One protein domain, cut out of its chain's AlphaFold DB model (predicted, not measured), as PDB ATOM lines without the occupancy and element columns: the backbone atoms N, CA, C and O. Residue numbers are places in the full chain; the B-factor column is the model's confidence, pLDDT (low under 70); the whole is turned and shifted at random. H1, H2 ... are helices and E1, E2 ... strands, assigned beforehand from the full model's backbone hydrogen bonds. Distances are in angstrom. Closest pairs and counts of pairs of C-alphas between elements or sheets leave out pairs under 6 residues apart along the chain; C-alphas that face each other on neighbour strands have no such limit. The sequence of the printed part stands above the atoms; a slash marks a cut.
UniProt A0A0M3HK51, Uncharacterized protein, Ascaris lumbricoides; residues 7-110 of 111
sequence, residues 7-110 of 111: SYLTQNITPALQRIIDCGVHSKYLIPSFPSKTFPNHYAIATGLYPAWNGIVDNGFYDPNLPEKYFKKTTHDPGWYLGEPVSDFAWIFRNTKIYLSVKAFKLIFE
ATOM      1  N   SER A   7      28.660  11.081 -32.486       92.31
ATOM      2  CA  SER A   7      27.658  10.691 -31.483       92.31
ATOM      3  C   SER A   7      26.691  11.812 -31.090       92.31
ATOM      4  O   SER A   7      25.668  11.533 -30.480       92.31
ATOM      5  N   TYR A   8      27.004  13.077 -31.381       93.00
ATOM      6  CA  TYR A   8      26.110  14.197 -31.077       93.00
ATOM      7  C   TYR A   8      24.909  14.256 -32.026       93.00
ATOM      8  O   TYR A   8      23.868  14.791 -31.649       93.00
ATOM      9  N   LEU A   9      25.005  13.651 -33.216       90.00
ATOM     10  CA  LEU A   9      23.896  13.594 -34.173       90.00
ATOM     11  C   LEU A   9      22.729  12.742 -33.661       90.00
ATOM     12  O   LEU A   9      21.578  13.053 -33.930       90.00
ATOM     13  N   THR A  10      23.003  11.708 -32.865       86.00
ATOM     14  CA  THR A  10      21.967  10.792 -32.362       86.00
ATOM     15  C   THR A  10      21.285  11.286 -31.086       86.00
ATOM     16  O   THR A  10      20.397  10.617 -30.572       86.00
ATOM     17  N   GLN A  11      21.701  12.433 -30.539       87.62
ATOM     18  CA  GLN A  11      21.152  12.967 -29.286       87.62
ATOM     19  C   GLN A  11      19.852  13.762 -29.485       87.62
ATOM     20  O   GLN A  11      19.238  14.164 -28.506       87.62
ATOM     21  N   ASN A  12      19.432  14.001 -30.734       83.75
ATOM     22  CA  ASN A  12      18.221  14.752 -31.089       83.75
ATOM     23  C   ASN A  12      18.127  16.166 -30.464       83.75
ATOM     24  O   ASN A  12      17.045  16.714 -30.278       83.75
ATOM     25  N   ILE A  13      19.276  16.776 -30.144       92.12
ATOM     26  CA  ILE A  13      19.379  18.127 -29.558       92.12
ATOM     27  C   ILE A  13      19.670  19.221 -30.600       92.12
ATOM     28  O   ILE A  13      19.774  20.396 -30.256       92.12
ATOM     29  N   THR A  14      19.823  18.858 -31.880       92.50
ATOM     30  CA  THR A  14      20.179  19.784 -32.972       92.50
ATOM     31  C   THR A  14      19.142  19.747 -34.108       92.50
ATOM     32  O   THR A  14      19.420  19.226 -35.185       92.50
ATOM     33  N   PRO A  15      17.939  20.327 -33.922       92.56
ATOM     34  CA  PRO A  15      16.833  20.200 -34.882       92.56
ATOM     35  C   PRO A  15      17.159  20.750 -36.281       92.56
ATOM     36  O   PRO A  15      16.714  20.204 -37.288       92.56
ATOM     37  N   ALA A  16      17.982  21.800 -36.370       94.19
ATOM     38  CA  ALA A  16      18.437  22.332 -37.654       94.19
ATOM     39  C   ALA A  16      19.380  21.365 -38.395       94.19
ATOM     40  O   ALA A  16      19.257  21.208 -39.607       94.19
ATOM     41  N   LEU A  17      20.291  20.692 -37.676       93.69
ATOM     42  CA  LEU A  17      21.157  19.666 -38.269       93.69
ATOM     43  C   LEU A  17      20.357  18.416 -38.637       93.69
ATOM     44  O   LEU A  17      20.612  17.836 -39.686       93.69
ATOM     45  N   GLN A  18      19.355  18.052 -37.833       93.19
ATOM     46  CA  GLN A  18      18.470  16.932 -38.141       93.19
ATOM     47  C   GLN A  18      17.734  17.152 -39.466       93.19
ATOM     48  O   GLN A  18      17.727  16.274 -40.316       93.19
ATOM     49  N   ARG A  19      17.235  18.368 -39.720       94.62
ATOM     50  CA  ARG A  19      16.631  18.703 -41.018       94.62
ATOM     51  C   ARG A  19      17.608  18.546 -42.194       94.62
ATOM     52  O   ARG A  19      17.194  18.128 -43.269       94.62
ATOM     53  N   ILE A  20      18.887  18.887 -42.011       94.50
ATOM     54  CA  ILE A  20      19.920  18.697 -43.048       94.50
ATOM     55  C   ILE A  20      20.169  17.204 -43.296       94.50
ATOM     56  O   ILE A  20      20.354  16.804 -44.440       94.50
ATOM     57  N   ILE A  21      20.145  16.391 -42.239       92.81
ATOM     58  CA  ILE A  21      20.272  14.931 -42.317       92.81
ATOM     59  C   ILE A  21      19.084  14.319 -43.066       92.81
ATOM     60  O   ILE A  21      19.300  13.532 -43.981       92.81
ATOM     61  N   ASP A  22      17.856  14.716 -42.723       93.62
ATOM     62  CA  ASP A  22      16.627  14.138 -43.282       93.62
ATOM     63  C   ASP A  22      16.406  14.523 -44.754       93.62
ATOM     64  O   ASP A  22      15.839  13.752 -45.526       93.62
ATOM     65  N   CYS A  23      16.825  15.730 -45.151       96.88
ATOM     66  CA  CYS A  23      16.636  16.250 -46.511       96.88
ATOM     67  C   CYS A  23      17.887  16.152 -47.401       96.88
ATOM     68  O   CYS A  23      17.823  16.538 -48.569       96.88
ATOM     69  N   GLY A  24      19.025  15.721 -46.859       95.44
ATOM     70  CA  GLY A  24      20.324  15.760 -47.529       95.44
ATOM     71  C   GLY A  24      21.041  14.413 -47.537       95.44
ATOM     72  O   GLY A  24      20.432  13.351 -47.468       95.44
ATOM     73  N   VAL A  25      22.370  14.467 -47.641       94.94
ATOM     74  CA  VAL A  25      23.245  13.294 -47.547       94.94
ATOM     75  C   VAL A  25      24.120  13.446 -46.315       94.94
ATOM     76  O   VAL A  25      24.709  14.504 -46.088       94.94
ATOM     77  N   HIS A  26      24.241  12.376 -45.534       94.19
ATOM     78  CA  HIS A  26      25.133  12.327 -44.386       94.19
ATOM     79  C   HIS A  26      25.914  11.009 -44.367       94.19
ATOM     80  O   HIS A  26      25.438   9.973 -44.832       94.19
ATOM     81  N   SER A  27      27.116  11.032 -43.793       94.62
ATOM     82  CA  SER A  27      27.857   9.815 -43.456       94.62
ATOM     83  C   SER A  27      27.573   9.397 -42.009       94.62
ATOM     84  O   SER A  27      27.052  10.177 -41.208       94.62
ATOM     85  N   LYS A  28      27.913   8.153 -41.646       93.62
ATOM     86  CA  LYS A  28      27.831   7.692 -40.246       93.62
ATOM     87  C   LYS A  28      28.841   8.416 -39.351       93.62
ATOM     88  O   LYS A  28      28.546   8.719 -38.200       93.62
ATOM     89  N   TYR A  29      30.039   8.654 -39.874       95.00
ATOM     90  CA  TYR A  29      31.109   9.420 -39.245       95.00
ATOM     91  C   TYR A  29      32.171   9.767 -40.296       95.00
ATOM     92  O   TYR A  29      32.195   9.192 -41.387       95.00
ATOM     93  N   LEU A  30      33.058  10.696 -39.947       94.50
ATOM     94  CA  LEU A  30      34.289  10.984 -40.677       94.50
ATOM     95  C   LEU A  30      35.475  10.535 -39.817       94.50
ATOM     96  O   LEU A  30      35.475  10.763 -38.605       94.50
ATOM     97  N   ILE A  31      36.465   9.891 -40.431       95.81
ATOM     98  CA  ILE A  31      37.705   9.508 -39.749       95.81
ATOM     99  C   ILE A  31      38.680  10.688 -39.860       95.81
ATOM    100  O   ILE A  31      39.026  11.062 -40.980       95.81
ATOM    101  N   PRO A  32      39.109  11.300 -38.741       95.38
ATOM    102  CA  PRO A  32      40.093  12.372 -38.781       95.38
ATOM    103  C   PRO A  32      41.483  11.821 -39.123       95.38
ATOM    104  O   PRO A  32      41.816  10.682 -38.794       95.38
ATOM    105  N   SER A  33      42.322  12.667 -39.717       95.69
ATOM    106  CA  SER A  33      43.755  12.396 -39.813       95.69
ATOM    107  C   SER A  33      44.398  12.444 -38.427       95.69
ATOM    108  O   SER A  33      43.983  13.218 -37.557       95.69
ATOM    109  N   PHE A  34      45.431  11.627 -38.221       94.06
ATOM    110  CA  PHE A  34      46.233  11.673 -37.003       94.06
ATOM    111  C   PHE A  34      47.280  12.804 -37.087       94.06
ATOM    112  O   PHE A  34      47.938  12.919 -38.122       94.06
ATOM    113  N   PRO A  35      47.471  13.609 -36.023       94.75
ATOM    114  CA  PRO A  35      46.725  13.598 -34.763       94.75
ATOM    115  C   PRO A  35      45.340  14.248 -34.906       94.75
ATOM    116  O   PRO A  35      45.158  15.176 -35.692       94.75
ATOM    117  N   SER A  36      44.365  13.816 -34.095       94.56
ATOM    118  CA  SER A  36      42.990  14.353 -34.087       94.56
ATOM    119  C   SER A  36      42.907  15.739 -33.419       94.56
ATOM    120  O   SER A  36      42.220  15.936 -32.414       94.56
ATOM    121  N   LYS A  37      43.682  16.692 -33.938       95.06
ATOM    122  CA  LYS A  37      43.800  18.081 -33.487       95.06
ATOM    123  C   LYS A  37      43.155  19.015 -34.505       95.06
ATOM    124  O   LYS A  37      43.101  18.694 -35.693       95.06
ATOM    125  N   THR A  38      42.716  20.179 -34.026       94.38
ATOM    126  CA  THR A  38      42.033  21.208 -34.819       94.38
ATOM    127  C   THR A  38      42.793  21.546 -36.101       94.38
ATOM    128  O   THR A  38      42.299  21.248 -37.184       94.38
ATOM    129  N   PHE A  39      43.982  22.146 -36.008       95.06
ATOM    130  CA  PHE A  39      44.649  22.734 -37.170       95.06
ATOM    131  C   PHE A  39      45.092  21.687 -38.210       95.06
ATOM    132  O   PHE A  39      44.725  21.853 -39.375       95.06
ATOM    133  N   PRO A  40      45.729  20.562 -37.815       96.19
ATOM    134  CA  PRO A  40      46.072  19.486 -38.748       96.19
ATOM    135  C   PRO A  40      44.871  18.945 -39.534       96.19
ATOM    136  O   PRO A  40      44.963  18.747 -40.742       96.19
ATOM    137  N   ASN A  41      43.717  18.747 -38.883       96.81
ATOM    138  CA  ASN A  41      42.534  18.203 -39.558       96.81
ATOM    139  C   ASN A  41      41.825  19.225 -40.445       96.81
ATOM    140  O   ASN A  41      41.389  18.872 -41.536       96.81
ATOM    141  N   HIS A  42      41.711  20.482 -40.010       95.62
ATOM    142  CA  HIS A  42      41.092  21.514 -40.844       95.62
ATOM    143  C   HIS A  42      41.913  21.742 -42.118       95.62
ATOM    144  O   HIS A  42      41.339  21.842 -43.202       95.62
ATOM    145  N   TYR A  43      43.244  21.758 -42.004       95.75
ATOM    146  CA  TYR A  43      44.117  21.935 -43.159       95.75
ATOM    147  C   TYR A  43      44.158  20.694 -44.064       95.75
ATOM    148  O   TYR A  43      44.123  20.829 -45.286       95.75
ATOM    149  N   ALA A  44      44.105  19.485 -43.492       96.81
ATOM    150  CA  ALA A  44      43.960  18.251 -44.268       96.81
ATOM    151  C   ALA A  44      42.652  18.209 -45.077       96.81
ATOM    152  O   ALA A  44      42.661  17.805 -46.234       96.81
ATOM    153  N   ILE A  45      41.534  18.681 -44.514       96.25
ATOM    154  CA  ILE A  45      40.259  18.788 -45.244       96.25
ATOM    155  C   ILE A  45      40.360  19.805 -46.389       96.25
ATOM    156  O   ILE A  45      39.811  19.571 -47.462       96.25
ATOM    157  N   ALA A  46      41.049  20.928 -46.174       95.56
ATOM    158  CA  ALA A  46      41.170  21.980 -47.179       95.56
ATOM    159  C   ALA A  46      42.067  21.591 -48.366       95.56
ATOM    160  O   ALA A  46      41.814  22.050 -49.478       95.56
ATOM    161  N   THR A  47      43.099  20.780 -48.122       95.88
ATOM    162  CA  THR A  47      44.124  20.397 -49.115       95.88
ATOM    163  C   THR A  47      43.932  18.992 -49.686       95.88
ATOM    164  O   THR A  47      44.489  18.672 -50.728       95.88
ATOM    165  N   GLY A  48      43.193  18.117 -48.997       95.81
ATOM    166  CA  GLY A  48      43.124  16.687 -49.319       95.81
ATOM    167  C   GLY A  48      44.399  15.905 -48.974       95.81
ATOM    168  O   GLY A  48      44.483  14.714 -49.263       95.81
ATOM    169  N   LEU A  49      45.388  16.547 -48.345       96.56
ATOM    170  CA  LEU A  49      46.675  15.952 -47.995       96.56
ATOM    171  C   LEU A  49      46.728  15.588 -46.509       96.56
ATOM    172  O   LEU A  49      46.217  16.305 -45.649       96.56
ATOM    173  N   TYR A  50      47.420  14.498 -46.190       96.62
ATOM    174  CA  TYR A  50      47.726  14.141 -44.805       96.62
ATOM    175  C   TYR A  50      48.615  15.208 -44.130       96.62
ATOM    176  O   TYR A  50      49.454  15.812 -44.805       96.62
ATOM    177  N   PRO A  51      48.529  15.375 -42.793       96.25
ATOM    178  CA  PRO A  51      49.352  16.312 -42.018       96.25
ATOM    179  C   PRO A  51      50.858  16.270 -42.316       96.25
ATOM    180  O   PRO A  51      51.523  17.299 -42.351       96.25
ATOM    181  N   ALA A  52      51.404  15.077 -42.574       93.75
ATOM    182  CA  ALA A  52      52.823  14.909 -42.887       93.75
ATOM    183  C   ALA A  52      53.226  15.465 -44.269       93.75
ATOM    184  O   ALA A  52      54.392  15.783 -44.469       93.75
ATOM    185  N   TRP A  53      52.283  15.599 -45.206       95.31
ATOM    186  CA  TRP A  53      52.534  16.122 -46.554       95.31
ATOM    187  C   TRP A  53      52.144  17.594 -46.698       95.31
ATOM    188  O   TRP A  53      52.769  18.312 -47.469       95.31
ATOM    189  N   ASN A  54      51.139  18.057 -45.950       95.19
ATOM    190  CA  ASN A  54      50.729  19.465 -45.953       95.19
ATOM    191  C   ASN A  54      51.517  20.344 -44.957       95.19
ATOM    192  O   ASN A  54      51.311  21.552 -44.903       95.19
ATOM    193  N   GLY A  55      52.419  19.744 -44.170       93.69
ATOM    194  CA  GLY A  55      53.319  20.437 -43.245       93.69
ATOM    195  C   GLY A  55      52.721  20.763 -41.870       93.69
ATOM    196  O   GLY A  55      53.466  21.082 -40.946       93.69
ATOM    197  N   ILE A  56      51.404  20.634 -41.678       95.81
ATOM    198  CA  ILE A  56      50.719  21.016 -40.434       95.81
ATOM    199  C   ILE A  56      50.486  19.785 -39.553       95.81
ATOM    200  O   ILE A  56      49.411  19.187 -39.555       95.81
ATOM    201  N   VAL A  57      51.495  19.415 -38.761       94.94
ATOM    202  CA  VAL A  57      51.485  18.174 -37.958       94.94
ATOM    203  C   VAL A  57      50.863  18.312 -36.563       94.94
ATOM    204  O   VAL A  57      50.352  17.332 -36.027       94.94
ATOM    205  N   ASP A  58      50.844  19.512 -35.974       96.06
ATOM    206  CA  ASP A  58      50.166  19.808 -34.700       96.06
ATOM    207  C   ASP A  58      49.711  21.282 -34.653       96.06
ATOM    208  O   ASP A  58      50.045  22.094 -35.514       96.06
ATOM    209  N   ASN A  59      48.955  21.661 -33.625       94.69
ATOM    210  CA  ASN A  59      48.579  23.045 -33.335       94.69
ATOM    211  C   ASN A  59      49.781  23.923 -32.933       94.69
ATOM    212  O   ASN A  59      49.672  25.154 -32.952       94.69
ATOM    213  N   GLY A  60      50.889  23.306 -32.528       95.06
ATOM    214  CA  GLY A  60      52.154  23.977 -32.270       95.06
ATOM    215  C   GLY A  60      53.294  22.971 -32.179       95.06
ATOM    216  O   GLY A  60      53.193  22.000 -31.433       95.06
ATOM    217  N   PHE A  61      54.357  23.192 -32.944       94.56
ATOM    218  CA  PHE A  61      55.491  22.274 -33.046       94.56
ATOM    219  C   PHE A  61      56.771  23.019 -33.448       94.56
ATOM    220  O   PHE A  61      56.725  24.161 -33.909       94.56
ATOM    221  N   TYR A  62      57.915  22.369 -33.245       93.88
ATOM    222  CA  TYR A  62      59.226  22.852 -33.676       93.88
ATOM    223  C   TYR A  62      59.660  22.097 -34.930       93.88
ATOM    224  O   TYR A  62      59.405  20.897 -35.034       93.88
ATOM    225  N   ASP A  63      60.342  22.782 -35.844       91.12
ATOM    226  CA  ASP A  63      61.054  22.132 -36.944       91.12
ATOM    227  C   ASP A  63      62.528  21.959 -36.547       91.12
ATOM    228  O   ASP A  63      63.204  22.961 -36.292       91.12
ATOM    229  N   PRO A  64      63.056  20.723 -36.490       91.19
ATOM    230  CA  PRO A  64      64.466  20.471 -36.197       91.19
ATOM    231  C   PRO A  64      65.443  21.183 -37.143       91.19
ATOM    232  O   PRO A  64      66.568  21.476 -36.743       91.19
ATOM    233  N   ASN A  65      65.031  21.470 -38.383       91.31
ATOM    234  CA  ASN A  65      65.855  22.162 -39.375       91.31
ATOM    235  C   ASN A  65      65.808  23.689 -39.220       91.31
ATOM    236  O   ASN A  65      66.671  24.387 -39.748       91.31
ATOM    237  N   LEU A  66      64.811  24.214 -38.500       89.25
ATOM    238  CA  LEU A  66      64.603  25.644 -38.265       89.25
ATOM    239  C   LEU A  66      64.463  25.904 -36.756       89.25
ATOM    240  O   LEU A  66      63.386  26.284 -36.297       89.25
ATOM    241  N   PRO A  67      65.542  25.730 -35.967       87.56
ATOM    242  CA  PRO A  67      65.479  25.758 -34.503       87.56
ATOM    243  C   PRO A  67      65.022  27.106 -33.924       87.56
ATOM    244  O   PRO A  67      64.508  27.161 -32.811       87.56
ATOM    245  N   GLU A  68      65.180  28.194 -34.679       87.50
ATOM    246  CA  GLU A  68      64.730  29.533 -34.281       87.50
ATOM    247  C   GLU A  68      63.233  29.762 -34.519       87.50
ATOM    248  O   GLU A  68      62.664  30.736 -34.020       87.50
ATOM    249  N   LYS A  69      62.573  28.880 -35.279       88.50
ATOM    250  CA  LYS A  69      61.157  29.012 -35.594       88.50
ATOM    251  C   LYS A  69      60.316  28.007 -34.813       88.50
ATOM    252  O   LYS A  69      60.603  26.816 -34.738       88.50
ATOM    253  N   TYR A  70      59.206  28.503 -34.279       91.38
ATOM    254  CA  TYR A  70      58.182  27.689 -33.640       91.38
ATOM    255  C   TYR A  70      56.848  27.925 -34.331       91.38
ATOM    256  O   TYR A  70      56.368  29.062 -34.417       91.38
ATOM    257  N   PHE A  71      56.238  26.846 -34.803       94.62
ATOM    258  CA  PHE A  71      54.910  26.909 -35.375       94.62
ATOM    259  C   PHE A  71      53.867  27.081 -34.268       94.62
ATOM    260  O   PHE A  71      53.888  26.398 -33.243       94.62
ATOM    261  N   LYS A  72      52.902  27.971 -34.501       94.00
ATOM    262  CA  LYS A  72      51.672  28.113 -33.714       94.00
ATOM    263  C   LYS A  72      50.522  28.227 -34.694       94.00
ATOM    264  O   LYS A  72      50.642  28.983 -35.645       94.00
ATOM    265  N   LYS A  73      49.369  27.627 -34.405       89.94
ATOM    266  CA  LYS A  73      48.150  27.746 -35.235       89.94
ATOM    267  C   LYS A  73      47.692  29.183 -35.558       89.94
ATOM    268  O   LYS A  73      46.832  29.376 -36.401       89.94
ATOM    269  N   THR A  74      48.192  30.187 -34.835       90.75
ATOM    270  CA  THR A  74      47.912  31.616 -35.063       90.75
ATOM    271  C   THR A  74      48.913  32.283 -36.012       90.75
ATOM    272  O   THR A  74      48.800  33.479 -36.276       90.75
ATOM    273  N   THR A  75      49.940  31.555 -36.456       91.06
ATOM    274  CA  THR A  75      50.962  32.063 -37.368       91.06
ATOM    275  C   THR A  75      50.410  32.197 -38.779       91.06
ATOM    276  O   THR A  75      49.618  31.372 -39.230       91.06
ATOM    277  N   HIS A  76      50.879  33.218 -39.486       89.94
ATOM    278  CA  HIS A  76      50.566  33.456 -40.894       89.94
ATOM    279  C   HIS A  76      51.823  33.361 -41.772       89.94
ATOM    280  O   HIS A  76      51.803  33.816 -42.909       89.94
ATOM    281  N   ASP A  77      52.927  32.811 -41.246       90.75
ATOM    282  CA  ASP A  77      54.143  32.583 -42.035       90.75
ATOM    283  C   ASP A  77      53.841  31.519 -43.112       90.75
ATOM    284  O   ASP A  77      53.560  30.369 -42.754       90.75
ATOM    285  N   PRO A  78      53.861  31.881 -44.411       89.81
ATOM    286  CA  PRO A  78      53.469  30.985 -45.495       89.81
ATOM    287  C   PRO A  78      54.398  29.774 -45.626       89.81
ATOM    288  O   PRO A  78      53.979  28.758 -46.169       89.81
ATOM    289  N   GLY A  79      55.624  29.831 -45.089       89.94
ATOM    290  CA  GLY A  79      56.591  28.733 -45.181       89.94
ATOM    291  C   GLY A  79      56.164  27.432 -44.489       89.94
ATOM    292  O   GLY A  79      56.777  26.398 -44.728       89.94
ATOM    293  N   TRP A  80      55.126  27.466 -43.649       92.25
ATOM    294  CA  TRP A  80      54.591  26.284 -42.960       92.25
ATOM    295  C   TRP A  80      53.481  25.560 -43.721       92.25
ATOM    296  O   TRP A  80      53.175  24.412 -43.409       92.25
ATOM    297  N   TYR A  81      52.841  26.246 -44.665       93.75
ATOM    298  CA  TYR A  81      51.616  25.801 -45.315       93.75
ATOM    299  C   TYR A  81      51.965  25.196 -46.672       93.75
ATOM    300  O   TYR A  81      52.218  25.921 -47.632       93.75
ATOM    301  N   LEU A  82      52.032  23.864 -46.732       93.56
ATOM    302  CA  LEU A  82      52.355  23.134 -47.957       93.56
ATOM    303  C   LEU A  82      51.091  22.583 -48.623       93.56
ATOM    304  O   LEU A  82      50.111  22.230 -47.965       93.56
ATOM    305  N   GLY A  83      51.161  22.425 -49.943       92.12
ATOM    306  CA  GLY A  83      50.025  22.008 -50.759       92.12
ATOM    307  C   GLY A  83      49.084  23.164 -51.093       92.12
ATOM    308  O   GLY A  83      49.277  24.299 -50.667       92.12
ATOM    309  N   GLU A  84      48.063  22.862 -51.889       92.44
ATOM    310  CA  GLU A  84      47.123  23.861 -52.393       92.44
ATOM    311  C   GLU A  84      45.755  23.673 -51.729       92.44
ATOM    312  O   GLU A  84      45.095  22.651 -51.947       92.44
ATOM    313  N   PRO A  85      45.299  24.618 -50.890       92.88
ATOM    314  CA  PRO A  85      43.955  24.559 -50.347       92.88
ATOM    315  C   PRO A  85      42.925  24.902 -51.429       92.88
ATOM    316  O   PRO A  85      43.147  25.737 -52.307       92.88
ATOM    317  N   VAL A  86      41.728  24.327 -51.315       90.25
ATOM    318  CA  VAL A  86      40.618  24.559 -52.260       90.25
ATOM    319  C   VAL A  86      40.247  26.044 -52.434       90.25
ATOM    320  O   VAL A  86      39.733  26.444 -53.481       90.25
ATOM    321  N   SER A  87      40.515  26.887 -51.430       85.62
ATOM    322  CA  SER A  87      40.311  28.339 -51.507       85.62
ATOM    323  C   SER A  87      41.167  29.001 -52.580       85.62
ATOM    324  O   SER A  87      40.684  29.907 -53.260       85.62
ATOM    325  N   ASP A  88      42.402  28.536 -52.752       85.88
ATOM    326  CA  ASP A  88      43.369  29.130 -53.672       85.88
ATOM    327  C   ASP A  88      42.975  28.785 -55.103       85.88
ATOM    328  O   ASP A  88      42.884  29.670 -55.956       85.88
ATOM    329  N   PHE A  89      42.575  27.533 -55.333       81.81
ATOM    330  CA  PHE A  89      41.963  27.107 -56.587       81.81
ATOM    331  C   PHE A  89      40.730  27.959 -56.922       81.81
ATOM    332  O   PHE A  89      40.636  28.542 -58.001       81.81
ATOM    333  N   ALA A  90      39.798  28.127 -55.977       78.81
ATOM    334  CA  ALA A  90      38.618  28.960 -56.199       78.81
ATOM    335  C   ALA A  90      38.976  30.430 -56.500       78.81
ATOM    336  O   ALA A  90      38.316  31.067 -57.325       78.81
ATOM    337  N   TRP A  91      40.013  30.980 -55.860       78.81
ATOM    338  CA  TRP A  91      40.494  32.342 -56.107       78.81
ATOM    339  C   TRP A  91      41.110  32.499 -57.502       78.81
ATOM    340  O   TRP A  91      40.776  33.465 -58.197       78.81
ATOM    341  N   ILE A  92      41.929  31.538 -57.941       79.75
ATOM    342  CA  ILE A  92      42.528  31.513 -59.283       79.75
ATOM    343  C   ILE A  92      41.425  31.518 -60.348       79.75
ATOM    344  O   ILE A  92      41.464  32.331 -61.269       79.75
ATOM    345  N   PHE A  93      40.397  30.683 -60.205       77.44
ATOM    346  CA  PHE A  93      39.297  30.606 -61.176       77.44
ATOM    347  C   PHE A  93      38.452  31.881 -61.233       77.44
ATOM    348  O   PHE A  93      37.909  32.225 -62.282       77.44
ATOM    349  N   ARG A  94      38.317  32.584 -60.104       75.56
ATOM    350  CA  ARG A  94      37.549  33.832 -60.022       75.56
ATOM    351  C   ARG A  94      38.298  35.035 -60.591       75.56
ATOM    352  O   ARG A  94      37.655  35.909 -61.164       75.56
ATOM    353  N   ASN A  95      39.617  35.103 -60.414       76.81
ATOM    354  CA  ASN A  95      40.402  36.312 -60.710       76.81
ATOM    355  C   ASN A  95      41.278  36.195 -61.957       76.81
ATOM    356  O   ASN A  95      41.701  37.207 -62.513       76.81
ATOM    357  N   THR A  96      41.513  34.980 -62.437       62.41
ATOM    358  CA  THR A  96      42.256  34.734 -63.669       62.41
ATOM    359  C   THR A  96      41.268  34.224 -64.707       62.41
ATOM    360  O   THR A  96      40.571  33.238 -64.477       62.41
ATOM    361  N   LYS A  97      41.194  34.881 -65.873       55.47
ATOM    362  CA  LYS A  97      40.463  34.365 -67.043       55.47
ATOM    363  C   LYS A  97      41.201  33.146 -67.605       55.47
ATOM    364  O   LYS A  97      41.756  33.199 -68.700       55.47
ATOM    365  N   ILE A  98      41.246  32.050 -66.854       56.62
ATOM    366  CA  ILE A  98      41.653  30.766 -67.408       56.62
ATOM    367  C   ILE A  98      40.464  30.305 -68.237       56.62
ATOM    368  O   ILE A  98      39.446  29.859 -67.711       56.62
ATOM    369  N   TYR A  99      40.573  30.480 -69.552       48.53
ATOM    370  CA  TYR A  99      39.686  29.844 -70.513       48.53
ATOM    371  C   TYR A  99      39.911  28.335 -70.422       48.53
ATOM    372  O   TYR A  99      40.674  27.755 -71.192       48.53
ATOM    373  N   LEU A 100      39.272  27.685 -69.455       51.06
ATOM    374  CA  LEU A 100      39.186  26.237 -69.449       51.06
ATOM    375  C   LEU A 100      38.235  25.845 -70.572       51.06
ATOM    376  O   LEU A 100      37.017  25.815 -70.422       51.06
ATOM    377  N   SER A 101      38.817  25.573 -71.739       50.50
ATOM    378  CA  SER A 101      38.152  24.764 -72.748       50.50
ATOM    379  C   SER A 101      37.704  23.468 -72.078       50.50
ATOM    380  O   SER A 101      38.483  22.842 -71.359       50.50
ATOM    381  N   VAL A 102      36.464  23.052 -72.332       53.88
ATOM    382  CA  VAL A 102      35.832  21.834 -71.792       53.88
ATOM    383  C   VAL A 102      36.718  20.580 -71.957       53.88
ATOM    384  O   VAL A 102      36.609  19.638 -71.180       53.88
ATOM    385  N   LYS A 103      37.671  20.586 -72.903       46.09
ATOM    386  CA  LYS A 103      38.691  19.534 -73.056       46.09
ATOM    387  C   LYS A 103      39.687  19.425 -71.893       46.09
ATOM    388  O   LYS A 103      40.102  18.316 -71.585       46.09
ATOM    389  N   ALA A 104      40.074  20.531 -71.256       50.47
ATOM    390  CA  ALA A 104      41.066  20.528 -70.176       50.47
ATOM    391  C   ALA A 104      40.493  19.977 -68.861       50.47
ATOM    392  O   ALA A 104      41.203  19.323 -68.109       50.47
ATOM    393  N   PHE A 105      39.194  20.175 -68.613       50.09
ATOM    394  CA  PHE A 105      38.534  19.675 -67.404       50.09
ATOM    395  C   PHE A 105      38.424  18.142 -67.393       50.09
ATOM    396  O   PHE A 105      38.571  17.512 -66.352       50.09
ATOM    397  N   LYS A 106      38.243  17.538 -68.575       45.03
ATOM    398  CA  LYS A 106      38.137  16.084 -68.739       45.03
ATOM    399  C   LYS A 106      39.459  15.349 -68.471       45.03
ATOM    400  O   LYS A 106      39.437  14.217 -68.025       45.03
ATOM    401  N   LEU A 107      40.602  16.008 -68.677       48.09
ATOM    402  CA  LEU A 107      41.939  15.448 -68.424       48.09
ATOM    403  C   LEU A 107      42.365  15.476 -66.948       48.09
ATOM    404  O   LEU A 107      43.332  14.815 -66.595       48.09
ATOM    405  N   ILE A 108      41.689  16.262 -66.105       53.81
ATOM    406  CA  ILE A 108      42.062  16.446 -64.690       53.81
ATOM    407  C   ILE A 108      41.188  15.584 -63.761       53.81
ATOM    408  O   ILE A 108      41.599  15.287 -62.645       53.81
ATOM    409  N   PHE A 109      39.998  15.166 -64.211       46.28
ATOM    410  CA  PHE A 109      38.996  14.503 -63.364       46.28
ATOM    411  C   PHE A 109      38.472  13.155 -63.894       46.28
ATOM    412  O   PHE A 109      37.622  12.562 -63.234       46.28
ATOM    413  N   GLU A 110      38.948  12.658 -65.042       34.53
ATOM    414  CA  GLU A 110      38.712  11.271 -65.476       34.53
ATOM    415  C   GLU A 110      40.041  10.492 -65.475       34.53
ATOM    416  O   GLU A 110      40.800  10.547 -66.443       34.53
TER     417      GLU A 110
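What this domain is: This is residues 7 to 110 of the 111 residues of an uncharacterized protein of Ascaris lumbricoides (UniProt A0A0M3HK51). A small hairpin of two strands, E1 and E2, lies at one end of a sprawling, loose shape, with H3 and H4 in the middle and the short helices H1 and H2 at the far end of the long link of residues 24 to 37. A separate arm sticks out where residues 89 to 110 stand free; it holds most of H5, and then the chain turns back into H6. The printed part has 104 residues, with named elements in the order H1, H2, H3, H4, E1, E2, H5, H6: six helices and two strands, the strands antiparallel, the class mostly helix. The whole is loose, with a radius of gyration of the C-alphas of 18.6 A, and only just flat, spanning 50 by 44 by 24 A.

Where its parts are: Strand E1 is residues 60 to 63, 10.2 A from first to last C-alpha, and E2 is residues 66 to 72, 13.9 A. Before them come H3, residues 38 to 47, 14.5 A long from C-alpha 38 at (42.033, 21.208, -34.819), and H4, residues 51 to 54, 5.2 A. H1 is residues 7 to 11, 7.2 A, beginning at C-alpha 7 at (27.658, 10.691, -31.483), and H2 is residues 15 to 23, 12.3 A. H5 is residues 86 to 95, 14.5 A, and H6 is residues 102 to 109, 11.6 A, ending at C-alpha 109 at (38.996, 14.503, -63.364).

How they stand to each other: E1 and E2 form a hairpin of antiparallel neighbours, their directions at 162 degrees; N 71 and O 61 are 2.9 A apart and N 66 and O 63 are 3.0 A apart, both within hydrogen-bond range. H3 is apart from both strands. H3 and H4 touch, the closest C-alphas being those of Pro 40 and Pro 51, 5.6 A apart. H3 and H5 only just touch, with 3 pairs of C-alphas within 8 A, and only at their ends; the closest C-alphas are those of Ala 46 and Val 86, 5.7 A apart. They run the same way at a steep tilt of 47 degrees. H5 and H6 are apart. H1 and H2 are close but not clearly touching, the closest C-alphas being those of Leu 9 and Gln 18, 7.5 A apart; H2 and H3 are apart. In H2, H3 and H5 every O i to N i+4 pair is within hydrogen-bond range; H1 has 0 of 1, with 1 of 2 O i to N i+3 pairs, H6 has 1 of 4, with 2 of 5, and H4 is too short for an i+4 pair.

The domain as a whole: The two C-alphas farthest apart are those of Cys 23 and Glu 68, 51.4 A. The printed part has no cut. The links from H2 to H3, 14 residues, and from E2 to H5, 13 residues, are long. The mean pLDDT of the printed part is 85.9, and residues 96 to 110 are under 70.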